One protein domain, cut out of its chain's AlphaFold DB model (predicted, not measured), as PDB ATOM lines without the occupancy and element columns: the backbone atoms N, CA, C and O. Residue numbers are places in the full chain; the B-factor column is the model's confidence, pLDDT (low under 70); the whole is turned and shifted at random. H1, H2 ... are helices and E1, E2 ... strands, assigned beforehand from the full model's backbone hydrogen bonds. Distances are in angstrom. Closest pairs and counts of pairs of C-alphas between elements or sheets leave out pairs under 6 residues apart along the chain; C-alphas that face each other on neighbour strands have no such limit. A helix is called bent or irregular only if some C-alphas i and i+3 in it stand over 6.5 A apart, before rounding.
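What this domain is: This is residues 11 to 89 of the 120 residues of the protein "LRAT domain-containing protein" of Corchorus olitorius (UniProt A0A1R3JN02). A strongly twisted sheet of four strands, its long inner strands E2 and E3 sharply bent, has the short helix H1 over one face. The printed part has 79 residues, 43 of them in named elements, which are mostly strand and come in the order E1, E2, E3, E4, H1; the sheet, in the order E1, E2, E3, E4, is a meander, each strand the antiparallel neighbour of the one before. It is compact, radius of gyration of the C-alphas 12.0 A, spanning 36 by 26 by 19 A.

Where its parts are: E1, residues 11 to 16, begins at C-alpha 11 (89.245, 19.999, -20.513). E2, residues 21 to 34, 26.5 A, bends by 110 degrees at residue 30; E3, residues 40 to 51, 20.7 A, by 106 degrees at residue 44. E4 is residues 73 to 78; H1, residues 79 to 83, ends at C-alpha 83 (76.820, 15.945, -17.379).

How they stand to each other: Within hydrogen-bond range are N 14 and O 23, 2.9 A, in hairpin E1 and E2; N 28 and O 46, 2.8 A, in hairpin E2 and E3; N 49 and O 75, 2.8 A, in hairpin E3 and E4. H1, its O i to N i+4 pair within range, is on the sheet at a height of 6.4 A.

The domain as a whole: The printed part has no cut. The link E3 to E4 is long; pLDDT is under 70 in 23 residues.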
ATOM      1  N   HIS A  11      89.684  21.290 -20.000       88.81
ATOM      2  CA  HIS A  11      89.245  19.999 -20.513       88.81
ATOM      3  C   HIS A  11      88.467  19.259 -19.422       88.81
ATOM      4  O   HIS A  11      88.988  18.964 -18.345       88.81
ATOM      5  N   ILE A  12      87.219  18.926 -19.726       87.06
ATOM      6  CA  ILE A  12      86.300  18.217 -18.845       87.06
ATOM      7  C   ILE A  12      85.912  16.874 -19.457       87.06
ATOM      8  O   ILE A  12      85.840  16.715 -20.677       87.06
ATOM      9  N   TYR A  13      85.637  15.888 -18.609       84.31
ATOM     10  CA  TYR A  13      85.146  14.582 -19.033       84.31
ATOM     11  C   TYR A  13      84.031  14.088 -18.103       84.31
ATOM     12  O   TYR A  13      84.025  14.392 -16.908       84.31
ATOM     13  N   SER A  14      83.083  13.326 -18.647       77.25
ATOM     14  CA  SER A  14      82.030  12.638 -17.892       77.25
ATOM     15  C   SER A  14      81.949  11.172 -18.331       77.25
ATOM     16  O   SER A  14      82.060  10.858 -19.515       77.25
ATOM     17  N   TYR A  15      81.811  10.244 -17.383       67.81
ATOM     18  CA  TYR A  15      81.680   8.812 -17.687       67.81
ATOM     19  C   TYR A  15      80.217   8.453 -17.962       67.81
ATOM     20  O   TYR A  15      79.336   8.976 -17.296       67.81
ATOM     21  N   ARG A  16      79.954   7.528 -18.897       64.25
ATOM     22  CA  ARG A  16      78.642   6.874 -19.075       64.25
ATOM     23  C   ARG A  16      78.752   5.369 -18.824       64.25
ATOM     24  O   ARG A  16      79.787   4.775 -19.108       64.25
ATOM     25  N   GLN A  17      77.654   4.781 -18.332       50.69
ATOM     26  CA  GLN A  17      77.338   3.340 -18.278       50.69
ATOM     27  C   GLN A  17      78.543   2.394 -18.105       50.69
ATOM     28  O   GLN A  17      79.199   2.002 -19.071       50.69
ATOM     29  N   ILE A  18      78.768   1.951 -16.863       50.19
ATOM     30  CA  ILE A  18      79.699   0.857 -16.530       50.19
ATOM     31  C   ILE A  18      81.115   1.102 -17.100       50.19
ATOM     32  O   ILE A  18      81.783   0.186 -17.561       50.19
ATOM     33  N   HIS A  19      81.577   2.358 -17.085       52.50
ATOM     34  CA  HIS A  19      82.959   2.747 -17.409       52.50
ATOM     35  C   HIS A  19      83.459   2.385 -18.825       52.50
ATOM     36  O   HIS A  19      84.665   2.347 -19.050       52.50
ATOM     37  N   THR A  20      82.567   2.149 -19.793       54.41
ATOM     38  CA  THR A  20      82.968   1.772 -21.167       54.41
ATOM     39  C   THR A  20      83.128   2.958 -22.120       54.41
ATOM     40  O   THR A  20      83.720   2.806 -23.187       54.41
ATOM     41  N   PHE A  21      82.625   4.141 -21.751       60.81
ATOM     42  CA  PHE A  21      82.690   5.338 -22.589       60.81
ATOM     43  C   PHE A  21      82.797   6.617 -21.751       60.81
ATOM     44  O   PHE A  21      82.068   6.797 -20.770       60.81
ATOM     45  N   SER A  22      83.684   7.522 -22.160       68.62
ATOM     46  CA  SER A  22      83.801   8.874 -21.616       68.62
ATOM     47  C   SER A  22      83.398   9.901 -22.668       68.62
ATOM     48  O   SER A  22      83.876   9.899 -23.801       68.62
ATOM     49  N   HIS A  23      82.515  10.812 -22.279       78.75
ATOM     50  CA  HIS A  23      82.311  12.048 -23.011       78.75
ATOM     51  C   HIS A  23      83.422  13.022 -22.636       78.75
ATOM     52  O   HIS A  23      83.744  13.171 -21.460       78.75
ATOM     53  N   HIS A  24      83.976  13.700 -23.633       85.88
ATOM     54  CA  HIS A  24      85.015  14.710 -23.460       85.88
ATOM     55  C   HIS A  24      84.511  16.058 -23.960       85.88
ATOM     56  O   HIS A  24      83.688  16.122 -24.878       85.88
ATOM     57  N   GLY A  25      85.002  17.140 -23.371       90.19
ATOM     58  CA  GLY A  25      84.662  18.482 -23.806       90.19
ATOM     59  C   GLY A  25      85.576  19.550 -23.233       90.19
ATOM     60  O   GLY A  25      86.440  19.268 -22.410       90.19
ATOM     61  N   ILE A  26      85.386  20.785 -23.681       94.12
ATOM     62  CA  ILE A  26      86.098  21.962 -23.179       94.12
ATOM     63  C   ILE A  26      85.060  22.895 -22.567       94.12
ATOM     64  O   ILE A  26      84.104  23.273 -23.249       94.12
ATOM     65  N   TYR A  27      85.222  23.252 -21.295       94.19
ATOM     66  CA  TYR A  27      84.358  24.233 -20.646       94.19
ATOM     67  C   TYR A  27      84.642  25.625 -21.215       94.19
ATOM     68  O   TYR A  27      85.788  26.052 -21.307       94.19
ATOM     69  N   VAL A  28      83.592  26.332 -21.615       96.12
ATOM     70  CA  VAL A  28      83.681  27.646 -22.267       96.12
ATOM     71  C   VAL A  28      83.324  28.769 -21.291       96.12
ATOM     72  O   VAL A  28      83.762  29.903 -21.458       96.12
ATOM     73  N   GLY A  29      82.537  28.480 -20.253       93.69
ATOM     74  CA  GLY A  29      81.910  29.521 -19.444       93.69
ATOM     75  C   GLY A  29      80.743  30.129 -20.210       93.69
ATOM     76  O   GLY A  29      79.688  29.512 -20.295       93.69
ATOM     77  N   LYS A  30      80.911  31.313 -20.799       96.44
ATOM     78  CA  LYS A  30      79.856  31.955 -21.597       96.44
ATOM     79  C   LYS A  30      80.044  31.655 -23.082       96.44
ATOM     80  O   LYS A  30      81.133  31.872 -23.606       96.44
ATOM     81  N   GLY A  31      79.004  31.173 -23.759       93.94
ATOM     82  CA  GLY A  31      79.084  30.850 -25.183       93.94
ATOM     83  C   GLY A  31      77.745  30.907 -25.907       93.94
ATOM     84  O   GLY A  31      76.681  30.824 -25.293       93.94
ATOM     85  N   THR A  32      77.820  31.013 -27.231       95.31
ATOM     86  CA  THR A  32      76.663  31.060 -28.127       95.31
ATOM     87  C   THR A  32      76.254  29.654 -28.555       95.31
ATOM     88  O   THR A  32      77.092  28.831 -28.926       95.31
ATOM     89  N   VAL A  33      74.954  29.378 -28.544       91.12
ATOM     90  CA  VAL A  33      74.359  28.137 -29.057       91.12
ATOM     91  C   VAL A  33      73.317  28.452 -30.119       91.12
ATOM     92  O   VAL A  33      72.554  29.406 -29.988       91.12
ATOM     93  N   THR A  34      73.248  27.617 -31.154       89.00
ATOM     94  CA  THR A  34      72.224  27.713 -32.200       89.00
ATOM     95  C   THR A  34      71.087  26.740 -31.901       89.00
ATOM     96  O   THR A  34      71.279  25.518 -31.914       89.00
ATOM     97  N   LYS A  35      69.888  27.263 -31.639       83.31
ATOM     98  CA  LYS A  35      68.681  26.452 -31.434       83.31
ATOM     99  C   LYS A  35      68.144  25.894 -32.759       83.31
ATOM    100  O   LYS A  35      68.576  26.261 -33.847       83.31
ATOM    101  N   LEU A  36      67.181  24.970 -32.674       78.62
ATOM    102  CA  LEU A  36      66.580  24.301 -33.843       78.62
ATOM    103  C   LEU A  36      65.889  25.256 -34.829       78.62
ATOM    104  O   LEU A  36      65.765  24.928 -36.004       78.62
ATOM    105  N   ASN A  37      65.441  26.415 -34.358       83.88
ATOM    106  CA  ASN A  37      64.845  27.494 -35.148       83.88
ATOM    107  C   ASN A  37      65.893  28.448 -35.765       83.88
ATOM    108  O   ASN A  37      65.511  29.513 -36.240       83.88
ATOM    109  N   ASN A  38      67.185  28.089 -35.758       84.62
ATOM    110  CA  ASN A  38      68.323  28.927 -36.171       84.62
ATOM    111  C   ASN A  38      68.507  30.213 -35.349       84.62
ATOM    112  O   ASN A  38      69.177  31.143 -35.789       84.62
ATOM    113  N   GLU A  39      67.932  30.270 -34.153       89.56
ATOM    114  CA  GLU A  39      68.163  31.364 -33.219       89.56
ATOM    115  C   GLU A  39      69.499  31.167 -32.495       89.56
ATOM    116  O   GLU A  39      69.759  30.091 -31.946       89.56
ATOM    117  N   GLU A  40      70.334  32.203 -32.484       93.31
ATOM    118  CA  GLU A  40      71.568  32.247 -31.702       93.31
ATOM    119  C   GLU A  40      71.287  32.842 -30.325       93.31
ATOM    120  O   GLU A  40      70.794  33.963 -30.201       93.31
ATOM    121  N   VAL A  41      71.592  32.075 -29.282       94.06
ATOM    122  CA  VAL A  41      71.344  32.466 -27.895       94.06
ATOM    123  C   VAL A  41      72.633  32.344 -27.100       94.06
ATOM    124  O   VAL A  41      73.327  31.333 -27.168       94.06
ATOM    125  N   GLU A  42      72.937  33.369 -26.312       96.19
ATOM    126  CA  GLU A  42      74.021  33.337 -25.333       96.19
ATOM    127  C   GLU A  42      73.596  32.535 -24.101       96.19
ATOM    128  O   GLU A  42      72.567  32.822 -23.485       96.19
ATOM    129  N   ILE A  43      74.412  31.563 -23.705       95.12
ATOM    130  CA  ILE A  43      74.211  30.785 -22.483       95.12
ATOM    131  C   ILE A  43      75.444  30.855 -21.581       95.12
ATOM    132  O   ILE A  43      76.575  31.019 -22.039       95.12
ATOM    133  N   ASN A  44      75.208  30.698 -20.280       95.12
ATOM    134  CA  ASN A  44      76.264  30.412 -19.314       95.12
ATOM    135  C   ASN A  44      76.493  28.898 -19.233       95.12
ATOM    136  O   ASN A  44      75.630  28.104 -19.618       95.12
ATOM    137  N   ASP A  45      77.654  28.520 -18.710       93.62
ATOM    138  CA  ASP A  45      78.119  27.142 -18.584       93.62
ATOM    139  C   ASP A  45      78.081  26.366 -19.910       93.62
ATOM    140  O   ASP A  45      77.620  25.228 -19.979       93.62
ATOM    141  N   ALA A  46      78.545  26.996 -20.988       95.12
ATOM    142  CA  ALA A  46      78.689  26.359 -22.288       95.12
ATOM    143  C   ALA A  46      79.871  25.375 -22.308       95.12
ATOM    144  O   ALA A  46      80.890  25.571 -21.641       95.12
ATOM    145  N   VAL A  47      79.744  24.322 -23.112       93.06
ATOM    146  CA  VAL A  47      80.747  23.272 -23.298       93.06
ATOM    147  C   VAL A  47      80.875  22.958 -24.782       93.06
ATOM    148  O   VAL A  47      79.880  22.660 -25.438       93.06
ATOM    149  N   ILE A  48      82.100  22.952 -25.306       93.88
ATOM    150  CA  ILE A  48      82.394  22.305 -26.590       93.88
ATOM    151  C   ILE A  48      82.431  20.804 -26.323       93.88
ATOM    152  O   ILE A  48      83.368  20.304 -25.709       93.88
ATOM    153  N   HIS A  49      81.395  20.087 -26.739       89.31
ATOM    154  CA  HIS A  49      81.211  18.661 -26.500       89.31
ATOM    155  C   HIS A  49      81.681  17.847 -27.706       89.31
ATOM    156  O   HIS A  49      81.185  18.019 -28.823       89.31
ATOM    157  N   PHE A  50      82.611  16.922 -27.469       87.62
ATOM    158  CA  PHE A  50      83.057  15.940 -28.451       87.62
ATOM    159  C   PHE A  50      82.157  14.703 -28.384       87.62
ATOM    160  O   PHE A  50      82.274  13.852 -27.497       87.62
ATOM    161  N   MET A  51      81.208  14.626 -29.312       80.00
ATOM    162  CA  MET A  51      80.199  13.578 -29.367       80.00
ATOM    163  C   MET A  51      80.659  12.428 -30.263       80.00
ATOM    164  O   MET A  51      80.780  12.573 -31.482       80.00
ATOM    165  N   GLY A  52      80.883  11.268 -29.647       71.94
ATOM    166  CA  GLY A  52      81.111  10.008 -30.352       71.94
ATOM    167  C   GLY A  52      79.813   9.314 -30.772       71.94
ATOM    168  O   GLY A  52      78.706   9.791 -30.514       71.94
ATOM    169  N   PHE A  53      79.952   8.146 -31.397       61.78
ATOM    170  CA  PHE A  53      78.824   7.270 -31.709       61.78
ATOM    171  C   PHE A  53      78.143   6.805 -30.415       61.78
ATOM    172  O   PHE A  53      78.724   6.060 -29.630       61.78
ATOM    173  N   GLY A  54      76.902   7.237 -30.195       58.91
ATOM    174  CA  GLY A  54      76.099   6.872 -29.031       58.91
ATOM    175  C   GLY A  54      74.685   6.472 -29.434       58.91
ATOM    176  O   GLY A  54      74.195   6.856 -30.495       58.91
ATOM    177  N   LYS A  55      74.014   5.678 -28.590       44.97
ATOM    178  CA  LYS A  55      72.619   5.286 -28.831       44.97
ATOM    179  C   LYS A  55      71.732   6.532 -28.863       44.97
ATOM    180  O   LYS A  55      71.684   7.296 -27.901       44.97
ATOM    181  N   CYS A  56      71.001   6.696 -29.962       48.56
ATOM    182  CA  CYS A  56      69.957   7.699 -30.108       48.56
ATOM    183  C   CYS A  56      68.887   7.467 -29.036       48.56
ATOM    184  O   CYS A  56      68.200   6.447 -29.072       48.56
ATOM    185  N   SER A  57      68.711   8.404 -28.109       53.03
ATOM    186  CA  SER A  57      67.484   8.460 -27.316       53.03
ATOM    187  C   SER A  57      66.549   9.511 -27.913       53.03
ATOM    188  O   SER A  57      66.999  10.537 -28.422       53.03
ATOM    189  N   ASN A  58      65.241   9.265 -27.894       48.56
ATOM    190  CA  ASN A  58      64.256  10.287 -28.245       48.56
ATOM    191  C   ASN A  58      64.143  11.270 -27.072       48.56
ATOM    192  O   ASN A  58      63.199  11.203 -26.293       48.56
ATOM    193  N   GLN A  59      65.142  12.135 -26.906       63.31
ATOM    194  CA  GLN A  59      65.090  13.223 -25.937       63.31
ATOM    195  C   GLN A  59      64.550  14.488 -26.597       63.31
ATOM    196  O   GLN A  59      64.971  14.874 -27.691       63.31
ATOM    197  N   ILE A  60      63.600  15.111 -25.903       74.12
ATOM    198  CA  ILE A  60      63.118  16.461 -26.186       74.12
ATOM    199  C   ILE A  60      64.341  17.399 -26.193       74.12
ATOM    200  O   ILE A  60      65.197  17.259 -25.314       74.12
ATOM    201  N   PRO A  61      64.471  18.314 -27.173       83.31
ATOM    202  CA  PRO A  61      65.587  19.253 -27.226       83.31
ATOM    203  C   PRO A  61      65.715  20.047 -25.925       83.31
ATOM    204  O   PRO A  61      64.717  20.500 -25.371       83.31
ATOM    205  N   CYS A  62      66.944  20.248 -25.454       85.31
ATOM    206  CA  CYS A  62      67.195  21.051 -24.263       85.31
ATOM    207  C   CYS A  62      66.679  22.486 -24.452       85.31
ATOM    208  O   CYS A  62      67.040  23.152 -25.419       85.31
ATOM    209  N   GLU A  63      65.906  23.011 -23.505       86.88
ATOM    210  CA  GLU A  63      65.390  24.384 -23.592       86.88
ATOM    211  C   GLU A  63      66.500  25.444 -23.524       86.88
ATOM    212  O   GLU A  63      66.398  26.486 -24.179       86.88
ATOM    213  N   LYS A  64      67.583  25.162 -22.778       88.62
ATOM    214  CA  LYS A  64      68.742  26.057 -22.634       88.62
ATOM    215  C   LYS A  64      69.576  26.098 -23.913       88.62
ATOM    216  O   LYS A  64      69.742  27.161 -24.496       88.62
ATOM    217  N   CYS A  65      70.082  24.940 -24.349       89.12
ATOM    218  CA  CYS A  65      71.065  24.866 -25.435       89.12
ATOM    219  C   CYS A  65      70.553  24.288 -26.760       89.12
ATOM    220  O   CYS A  65      71.309  24.200 -27.720       89.12
ATOM    221  N   GLY A  66      69.297  23.844 -26.836       87.00
ATOM    222  CA  GLY A  66      68.724  23.227 -28.038       87.00
ATOM    223  C   GLY A  66      69.282  21.839 -28.372       87.00
ATOM    224  O   GLY A  66      68.915  21.262 -29.398       87.00
ATOM    225  N   HIS A  67      70.171  21.292 -27.536       85.50
ATOM    226  CA  HIS A  67      70.831  20.020 -27.795       85.50
ATOM    227  C   HIS A  67      69.847  18.839 -27.783       85.50
ATOM    228  O   HIS A  67      68.982  18.750 -26.913       85.50
ATOM    229  N   SER A  68      70.019  17.909 -28.727       77.69
ATOM    230  CA  SER A  68      69.347  16.607 -28.761       77.69
ATOM    231  C   SER A  68      70.353  15.513 -29.124       77.69
ATOM    232  O   SER A  68      71.294  15.749 -29.886       77.69
ATOM    233  N   SER A  69      70.153  14.295 -28.608       66.44
ATOM    234  CA  SER A  69      71.143  13.200 -28.644       66.44
ATOM    235  C   SER A  69      71.388  12.568 -30.027       66.44
ATOM    236  O   SER A  69      71.825  11.426 -30.114       66.44
ATOM    237  N   ARG A  70      71.047  13.258 -31.121       64.19
ATOM    238  CA  ARG A  70      71.135  12.753 -32.502       64.19
ATOM    239  C   ARG A  70      72.384  13.214 -33.257       64.19
ATOM    240  O   ARG A  70      72.514  12.896 -34.435       64.19
ATOM    241  N   ARG A  71      73.270  13.989 -32.623       65.25
ATOM    242  CA  ARG A  71      74.431  14.595 -33.293       65.25
ATOM    243  C   ARG A  71      75.713  13.816 -32.995       65.25
ATOM    244  O   ARG A  71      76.016  13.545 -31.840       65.25
ATOM    245  N   ILE A  72      76.448  13.475 -34.050       74.00
ATOM    246  CA  ILE A  72      77.837  12.996 -33.995       74.00
ATOM    247  C   ILE A  72      78.724  14.166 -34.423       74.00
ATOM    248  O   ILE A  72      78.352  14.903 -35.339       74.00
ATOM    249  N   GLY A  73      79.881  14.332 -33.785       84.12
ATOM    250  CA  GLY A  73      80.843  15.382 -34.112       84.12
ATOM    251  C   GLY A  73      81.076  16.345 -32.953       84.12
ATOM    252  O   GLY A  73      81.076  15.944 -31.792       84.12
ATOM    253  N   VAL A  74      81.307  17.616 -33.272       87.56
ATOM    254  CA  VAL A  74      81.566  18.672 -32.286       87.56
ATOM    255  C   VAL A  74      80.335  19.564 -32.188       87.56
ATOM    256  O   VAL A  74      79.843  20.048 -33.206       87.56
ATOM    257  N   ALA A  75      79.826  19.775 -30.977       88.94
ATOM    258  CA  ALA A  75      78.678  20.644 -30.728       88.94
ATOM    259  C   ALA A  75      78.914  21.505 -29.487       88.94
ATOM    260  O   ALA A  75      79.565  21.056 -28.550       88.94
ATOM    261  N   ILE A  76      78.352  22.714 -29.451       91.38
ATOM    262  CA  ILE A  76      78.286  23.502 -28.215       91.38
ATOM    263  C   ILE A  76      76.997  23.121 -27.479       91.38
ATOM    264  O   ILE A  76      75.912  23.139 -28.062       91.38
ATOM    265  N   THR A  77      77.114  22.739 -26.212       91.25
ATOM    266  CA  THR A  77      76.000  22.343 -25.337       91.25
ATOM    267  C   THR A  77      76.077  23.100 -24.013       91.25
ATOM    268  O   THR A  77      77.070  23.768 -23.734       91.25
ATOM    269  N   CYS A  78      75.033  23.037 -23.183       92.00
ATOM    270  CA  CYS A  78      75.166  23.452 -21.787       92.00
ATOM    271  C   CYS A  78      75.834  22.346 -20.956       92.00
ATOM    272  O   CYS A  78      75.727  21.156 -21.275       92.00
ATOM    273  N   LEU A  79      76.457  22.737 -19.846       90.25
ATOM    274  CA  LEU A  79      77.124  21.837 -18.910       90.25
ATOM    275  C   LEU A  79      76.184  20.734 -18.406       90.25
ATOM    276  O   LEU A  79      76.586  19.579 -18.331       90.25
ATOM    277  N   ASP A  80      74.910  21.044 -18.160       87.25
ATOM    278  CA  ASP A  80      73.915  20.045 -17.746       87.25
ATOM    279  C   ASP A  80      73.756  18.919 -18.783       87.25
ATOM    280  O   ASP A  80      73.745  17.742 -18.422       87.25
ATOM    281  N   CYS A  81      73.680  19.256 -20.077       86.31
ATOM    282  CA  CYS A  81      73.584  18.262 -21.150       86.31
ATOM    283  C   CYS A  81      74.865  17.432 -21.284       86.31
ATOM    284  O   CYS A  81      74.793  16.237 -21.571       86.31
ATOM    285  N   PHE A  82      76.027  18.039 -21.036       85.81
ATOM    286  CA  PHE A  82      77.303  17.326 -20.970       85.81
ATOM    287  C   PHE A  82      77.366  16.342 -19.779       85.81
ATOM    288  O   PHE A  82      77.891  15.231 -19.904       85.81
ATOM    289  N   LEU A  83      76.800  16.723 -18.626       80.75
ATOM    290  CA  LEU A  83      76.820  15.945 -17.379       80.75
ATOM    291  C   LEU A  83      75.697  14.908 -17.255       80.75
ATOM    292  O   LEU A  83      75.871  13.917 -16.545       80.75
ATOM    293  N   GLN A  84      74.574  15.061 -17.969       73.06
ATOM    294  CA  GLN A  84      73.470  14.082 -18.028       73.06
ATOM    295  C   GLN A  84      73.880  12.714 -18.622       73.06
ATOM    296  O   GLN A  84      73.057  11.810 -18.779       73.06
ATOM    297  N   GLY A  85      75.177  12.539 -18.898       56.91
ATOM    298  CA  GLY A  85      75.887  11.265 -18.981       56.91
ATOM    299  C   GLY A  85      76.043  10.455 -17.688       56.91
ATOM    300  O   GLY A  85      76.420   9.301 -17.788       56.91
ATOM    301  N   GLU A  86      75.667  10.985 -16.524       41.25
ATOM    302  CA  GLU A  86      76.021  10.499 -15.177       41.25
ATOM    303  C   GLU A  86      77.429  10.917 -14.730       41.25
ATOM    304  O   GLU A  86      78.411  10.183 -14.812       41.25
ATOM    305  N   ALA A  87      77.524  12.101 -14.130       38.53
ATOM    306  CA  ALA A  87      78.635  12.416 -13.244       38.53
ATOM    307  C   ALA A  87      78.478  11.641 -11.921       38.53
ATOM    308  O   ALA A  87      77.752  12.074 -11.029       38.53
ATOM    309  N   GLN A  88      79.156  10.500 -11.775       38.62
ATOM    310  CA  GLN A  88      79.270   9.823 -10.478       38.62
ATOM    311  C   GLN A  88      80.539  10.271  -9.740       38.62
ATOM    312  O   GLN A  88      81.656  10.213 -10.259       38.62
ATOM    313  N   SER A  89      80.361  10.737  -8.502       41.25
ATOM    314  CA  SER A  89      81.437  11.074  -7.572       41.25
ATOM    315  C   SER A  89      82.301   9.845  -7.263       41.25
ATOM    316  O   SER A  89      81.804   8.798  -6.858       41.25
TER     317      SER A  89